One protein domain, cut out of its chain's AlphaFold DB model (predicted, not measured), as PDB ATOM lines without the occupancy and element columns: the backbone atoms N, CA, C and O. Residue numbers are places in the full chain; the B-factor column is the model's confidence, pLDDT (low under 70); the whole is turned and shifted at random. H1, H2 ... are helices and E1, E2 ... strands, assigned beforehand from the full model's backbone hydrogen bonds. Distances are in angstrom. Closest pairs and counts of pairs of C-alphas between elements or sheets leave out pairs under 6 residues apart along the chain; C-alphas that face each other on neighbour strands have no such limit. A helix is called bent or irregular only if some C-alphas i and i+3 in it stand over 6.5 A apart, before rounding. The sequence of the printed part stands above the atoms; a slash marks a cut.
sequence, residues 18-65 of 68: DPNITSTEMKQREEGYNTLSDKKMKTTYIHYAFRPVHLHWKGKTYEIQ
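This is residues 18 to 65 of the 68 residues of an uncharacterized protein of Bacillus sp. T33-2 (UniProt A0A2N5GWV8). Two hairpins stand end to end in a thin rod: helices H1 and H2, side by side but loosely paired, make one end, and the two-stranded antiparallel hairpin of E1 and E2 makes the other. The 48 printed residues hold, in order, H1, H2, E1 and E2, a mixed class. The whole is loose, with a radius of gyration of the C-alphas of 13.7 A and spans of 43 by 18 by 8 A.

H1, residues 23 to 35, begins at C-alpha 23 (80.853, 74.556, 108.128) and is 18.7 A long. H2, residues 38 to 50, is 19.0 A long and irregular, with C-alphas 44 and 47 7.6 A apart. E1, residues 53 to 57, measures 12.6 A. E2, residues 60 to 64, measures 12.5 A and ends at C-alpha 64 (89.848, 75.317, 126.135).

H1 and H2, a helical hairpin, only just touch, with 3 pairs of C-alphas within 8 A, through residues 29 to 33 and 41 to 45 alone. Their closest C-alphas, of Gly 32 and Met 41, are 6.7 A apart. They run opposite ways at a shallow tilt of 23 degrees. O i to N i+4 pairs are within hydrogen-bond range in 8 of 9 cases in H1 and 5 of 9 in H2. In the hairpin of E1 and E2, N 55 and O 62 are within hydrogen-bond range at 2.8 A. H1 is apart from both strands, and H2 from E2.

The farthest C-alphas, of Ser 37 and Lys 58, are 43.4 A apart. The printed part has no cut, its three links between elements are tight, and no printed residue is under 70 in pLDDT.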
ATOM      1  N   ASP A  18      91.264  76.732 116.359       78.19
ATOM      2  CA  ASP A  18      90.371  76.021 115.458       78.19
ATOM      3  C   ASP A  18      88.947  76.081 116.034       78.19
ATOM      4  O   ASP A  18      88.724  75.687 117.188       78.19
ATOM      5  N   PRO A  19      87.972  76.604 115.268       72.94
ATOM      6  CA  PRO A  19      86.595  76.669 115.719       72.94
ATOM      7  C   PRO A  19      86.061  75.250 115.923       72.94
ATOM      8  O   PRO A  19      86.204  74.395 115.053       72.94
ATOM      9  N   ASN A  20      85.390  75.003 117.049       75.94
ATOM     10  CA  ASN A  20      84.770  73.703 117.314       75.94
ATOM     11  C   ASN A  20      83.375  73.577 116.675       75.94
ATOM     12  O   ASN A  20      82.484  72.936 117.218       75.94
ATOM     13  N   ILE A  21      83.157  74.241 115.541       82.12
ATOM     14  CA  ILE A  21      81.937  74.118 114.748       82.12
ATOM     15  C   ILE A  21      82.330  73.950 113.288       82.12
ATOM     16  O   ILE A  21      83.150  74.697 112.749       82.12
ATOM     17  N   THR A  22      81.763  72.933 112.657       85.06
ATOM     18  CA  THR A  22      81.995  72.653 111.243       85.06
ATOM     19  C   THR A  22      81.173  73.593 110.365       85.06
ATOM     20  O   THR A  22      80.146  74.139 110.771       85.06
ATOM     21  N   SER A  23      81.598  73.764 109.114       85.44
ATOM     22  CA  SER A  23      80.853  74.556 108.128       85.44
ATOM     23  C   SER A  23      79.454  73.991 107.855       85.44
ATOM     24  O   SER A  23      78.524  74.748 107.586       85.44
ATOM     25  N   THR A  24      79.283  72.674 107.960       87.06
ATOM     26  CA  THR A  24      77.986  71.994 107.859       87.06
ATOM     27  C   THR A  24      77.058  72.344 109.016       87.06
ATOM     28  O   THR A  24      75.894  72.655 108.783       87.06
ATOM     29  N   GLU A  25      77.569  72.363 110.249       86.56
ATOM     30  CA  GLU A  25      76.787  72.730 111.438       86.56
ATOM     31  C   GLU A  25      76.403  74.216 111.428       86.56
ATOM     32  O   GLU A  25      75.292  74.569 111.819       86.56
ATOM     33  N   MET A  26      77.288  75.086 110.925       86.69
ATOM     34  CA  MET A  26      76.966  76.502 110.711       86.69
ATOM     35  C   MET A  26      75.788  76.674 109.749       86.69
ATOM     36  O   MET A  26      74.834  77.369 110.087       86.69
ATOM     37  N   LYS A  27      75.803  75.987 108.599       89.50
ATOM     38  CA  LYS A  27      74.692  76.038 107.634       89.50
ATOM     39  C   LYS A  27      73.382  75.529 108.230       89.50
ATOM     40  O   LYS A  27      72.356  76.186 108.110       89.50
ATOM     41  N   GLN A  28      73.425  74.406 108.947       89.06
ATOM     42  CA  GLN A  28      72.243  73.877 109.634       89.06
ATOM     43  C   GLN A  28      71.692  74.864 110.665       89.06
ATOM     44  O   GLN A  28      70.480  74.976 110.830       89.06
ATOM     45  N   ARG A  29      72.566  75.588 111.373       87.56
ATOM     46  CA  ARG A  29      72.154  76.630 112.314       87.56
ATOM     47  C   ARG A  29      71.518  77.823 111.600       87.56
ATOM     48  O   ARG A  29      70.502  78.322 112.076       87.56
ATOM     49  N   GLU A  30      72.078  78.267 110.478       89.81
ATOM     50  CA  GLU A  30      71.502  79.335 109.647       89.81
ATOM     51  C   GLU A  30      70.106  78.965 109.121       89.81
ATOM     52  O   GLU A  30      69.177  79.767 109.198       89.81
ATOM     53  N   GLU A  31      69.921  77.729 108.663       91.06
ATOM     54  CA  GLU A  31      68.613  77.205 108.250       91.06
ATOM     55  C   GLU A  31      67.641  77.104 109.438       91.06
ATOM     56  O   GLU A  31      66.466  77.474 109.332       91.06
ATOM     57  N   GLY A  32      68.141  76.665 110.596       88.62
ATOM     58  CA  GLY A  32      67.390  76.572 111.845       88.62
ATOM     59  C   GLY A  32      66.832  77.916 112.315       88.62
ATOM     60  O   GLY A  32      65.686  77.967 112.755       88.62
ATOM     61  N   TYR A  33      67.582  79.013 112.151       88.00
ATOM     62  CA  TYR A  33      67.116  80.365 112.500       88.00
ATOM     63  C   TYR A  33      65.847  80.781 111.750       88.00
ATOM     64  O   TYR A  33      65.022  81.503 112.301       88.00
ATOM     65  N   ASN A  34      65.683  80.322 110.509       88.81
ATOM     66  CA  ASN A  34      64.544  80.691 109.670       88.81
ATOM     67  C   ASN A  34      63.337  79.756 109.847       88.81
ATOM     68  O   ASN A  34      62.248  80.063 109.368       88.81
ATOM     69  N   THR A  35      63.522  78.601 110.491       91.44
ATOM     70  CA  THR A  35      62.539  77.502 110.483       91.44
ATOM     71  C   THR A  35      62.093  77.055 111.873       91.44
ATOM     72  O   THR A  35      60.981  76.544 112.030       91.44
ATOM     73  N   LEU A  36      62.927  77.230 112.897       91.19
ATOM     74  CA  LEU A  36      62.640  76.813 114.265       91.19
ATOM     75  C   LEU A  36      62.103  77.981 115.093       91.19
ATOM     76  O   LEU A  36      62.537  79.118 114.957       91.19
ATOM     77  N   SER A  37      61.198  77.682 116.026       91.31
ATOM     78  CA  SER A  37      60.831  78.641 117.069       91.31
ATOM     79  C   SER A  37      61.976  78.832 118.064       91.31
ATOM     80  O   SER A  37      62.741  77.895 118.310       91.31
ATOM     81  N   ASP A  38      62.042  79.992 118.718       90.00
ATOM     82  CA  ASP A  38      63.107  80.359 119.668       90.00
ATOM     83  C   ASP A  38      63.408  79.271 120.705       90.00
ATOM     84  O   ASP A  38      64.565  78.970 121.008       90.00
ATOM     85  N   LYS A  39      62.360  78.621 121.229       91.94
ATOM     86  CA  LYS A  39      62.501  77.537 122.209       91.94
ATOM     87  C   LYS A  39      63.208  76.322 121.611       91.94
ATOM     88  O   LYS A  39      64.111  75.786 122.251       91.94
ATOM     89  N   LYS A  40      62.808  75.905 120.403       90.38
ATOM     90  CA  LYS A  40      63.427  74.779 119.691       90.38
ATOM     91  C   LYS A  40      64.853  75.126 119.281       90.38
ATOM     92  O   LYS A  40      65.747  74.319 119.495       90.38
ATOM     93  N   MET A  41      65.070  76.345 118.791       91.31
ATOM     94  CA  MET A  41      66.391  76.859 118.446       91.31
ATOM     95  C   MET A  41      67.339  76.781 119.650       91.31
ATOM     96  O   MET A  41      68.404  76.170 119.574       91.31
ATOM     97  N   LYS A  42      66.918  77.301 120.809       87.88
ATOM     98  CA  LYS A  42      67.708  77.220 122.040       87.88
ATOM     99  C   LYS A  42      68.047  75.772 122.393       87.88
ATOM    100  O   LYS A  42      69.215  75.472 122.596       87.88
ATOM    101  N   THR A  43      67.065  74.872 122.460       90.19
ATOM    102  CA  THR A  43      67.315  73.475 122.859       90.19
ATOM    103  C   THR A  43      68.200  72.717 121.878       90.19
ATOM    104  O   THR A  43      69.038  71.935 122.315       90.19
ATOM    105  N   THR A  44      68.052  72.962 120.574       88.75
ATOM    106  CA  THR A  44      68.844  72.276 119.549       88.75
ATOM    107  C   THR A  44      70.307  72.690 119.626       88.75
ATOM    108  O   THR A  44      71.168  71.824 119.576       88.75
ATOM    109  N   TYR A  45      70.606  73.982 119.806       87.31
ATOM    110  CA  TYR A  45      71.976  74.500 119.686       87.31
ATOM    111  C   TYR A  45      72.664  74.833 121.024       87.31
ATOM    112  O   TYR A  45      73.811  75.275 121.017       87.31
ATOM    113  N   ILE A  46      72.026  74.606 122.182       85.62
ATOM    114  CA  ILE A  46      72.607  74.925 123.506       85.62
ATOM    115  C   ILE A  46      73.943  74.220 123.773       85.62
ATOM    116  O   ILE A  46      74.821  74.779 124.422       85.62
ATOM    117  N   HIS A  47      74.123  73.014 123.238       81.69
ATOM    118  CA  HIS A  47      75.335  72.222 123.433       81.69
ATOM    119  C   HIS A  47      76.567  72.829 122.737       81.69
ATOM    120  O   HIS A  47      77.692  72.568 123.159       81.69
ATOM    121  N   TYR A  48      76.378  73.694 121.732       79.81
ATOM    122  CA  TYR A  48      77.481  74.420 121.098       79.81
ATOM    123  C   TYR A  48      78.118  75.467 122.019       79.81
ATOM    124  O   TYR A  48      79.275  75.816 121.808       79.81
ATOM    125  N   ALA A  49      77.401  75.956 123.038       75.25
ATOM    126  CA  ALA A  49      77.931  76.959 123.964       75.25
ATOM    127  C   ALA A  49      79.060  76.411 124.853       75.25
ATOM    128  O   ALA A  49      79.956  77.156 125.227       75.25
ATOM    129  N   PHE A  50      79.043  75.109 125.149       73.25
ATOM    130  CA  PHE A  50      80.002  74.460 126.050       73.25
ATOM    131  C   PHE A  50      81.010  73.581 125.309       73.25
ATOM    132  O   PHE A  50      81.679  72.751 125.918       73.25
ATOM    133  N   ARG A  51      81.114  73.721 123.982       80.12
ATOM    134  CA  ARG A  51      82.007  72.887 123.179       80.12
ATOM    135  C   ARG A  51      83.447  73.421 123.285       80.12
ATOM    136  O   ARG A  51      83.680  74.584 122.953       80.12
ATOM    137  N   PRO A  52      84.425  72.605 123.702       79.38
ATOM    138  CA  PRO A  52      85.801  73.060 123.897       79.38
ATOM    139  C   PRO A  52      86.502  73.396 122.576       79.38
ATOM    140  O   PRO A  52      86.398  72.652 121.614       79.38
ATOM    141  N   VAL A  53      87.235  74.500 122.486       82.12
ATOM    142  CA  VAL A  53      87.998  74.868 121.281       82.12
ATOM    143  C   VAL A  53      89.452  74.422 121.388       82.12
ATOM    144  O   VAL A  53      90.028  74.398 122.476       82.12
ATOM    145  N   HIS A  54      90.060  74.097 120.248       82.19
ATOM    146  CA  HIS A  54      91.469  73.718 120.190       82.19
ATOM    147  C   HIS A  54      92.322  74.962 119.930       82.19
ATOM    148  O   HIS A  54      92.225  75.587 118.872       82.19
ATOM    149  N   LEU A  55      93.160  75.323 120.902       80.88
ATOM    150  CA  LEU A  55      94.168  76.369 120.780       80.88
ATOM    151  C   LEU A  55      95.527  75.734 120.495       80.88
ATOM    152  O   LEU A  55      96.077  75.013 121.323       80.88
ATOM    153  N   HIS A  56      96.122  76.086 119.365       81.81
ATOM    154  CA  HIS A  56      97.509  75.768 119.053       81.81
ATOM    155  C   HIS A  56      98.389  76.949 119.444       81.81
ATOM    156  O   HIS A  56      98.254  78.040 118.889       81.81
ATOM    157  N   TRP A  57      99.285  76.734 120.404       78.56
ATOM    158  CA  TRP A  57     100.211  77.741 120.920       78.56
ATOM    159  C   TRP A  57     101.604  77.136 121.092       78.56
ATOM    160  O   TRP A  57     101.776  76.148 121.807       78.56
ATOM    161  N   LYS A  58     102.623  77.736 120.458       79.31
ATOM    162  CA  LYS A  58     104.034  77.286 120.542       79.31
ATOM    163  C   LYS A  58     104.226  75.778 120.282       79.31
ATOM    164  O   LYS A  58     105.011  75.122 120.963       79.31
ATOM    165  N   GLY A  59     103.486  75.224 119.321       77.56
ATOM    166  CA  GLY A  59     103.558  73.801 118.961       77.56
ATOM    167  C   GLY A  59     102.870  72.846 119.943       77.56
ATOM    168  O   GLY A  59     103.003  71.637 119.794       77.56
ATOM    169  N   LYS A  60     102.137  73.363 120.937       80.56
ATOM    170  CA  LYS A  60     101.285  72.574 121.832       80.56
ATOM    171  C   LYS A  60      99.820  72.877 121.552       80.56
ATOM    172  O   LYS A  60      99.461  74.031 121.316       80.56
ATOM    173  N   THR A  61      98.988  71.846 121.608       84.25
ATOM    174  CA  THR A  61      97.533  71.970 121.497       84.25
ATOM    175  C   THR A  61      96.928  71.949 122.893       84.25
ATOM    176  O   THR A  61      97.250  71.082 123.705       84.25
ATOM    177  N   TYR A  62      96.066  72.919 123.164       85.19
ATOM    178  CA  TYR A  62      95.321  73.064 124.402       85.19
ATOM    179  C   TYR A  62      93.837  72.997 124.084       85.19
ATOM    180  O   TYR A  62      93.370  73.635 123.142       85.19
ATOM    181  N   GLU A  63      93.103  72.244 124.886       85.00
ATOM    182  CA  GLU A  63      91.652  72.195 124.824       85.00
ATOM    183  C   GLU A  63      91.094  73.211 125.826       85.00
ATOM    184  O   GLU A  63      91.388  73.146 127.020       85.00
ATOM    185  N   ILE A  64      90.360  74.207 125.329       81.44
ATOM    186  CA  ILE A  64      89.848  75.317 126.135       81.44
ATOM    187  C   ILE A  64      88.333  75.333 126.023       81.44
ATOM    188  O   ILE A  64      87.784  75.619 124.963       81.44
ATOM    189  N   GLN A  65      87.639  75.089 127.128       75.19
ATOM    190  CA  GLN A  65      86.204  75.324 127.216       75.19
ATOM    191  C   GLN A  65      85.960  76.727 127.772       75.19
ATOM    192  O   GLN A  65      86.352  77.033 128.898       75.19
TER     193      GLN A  65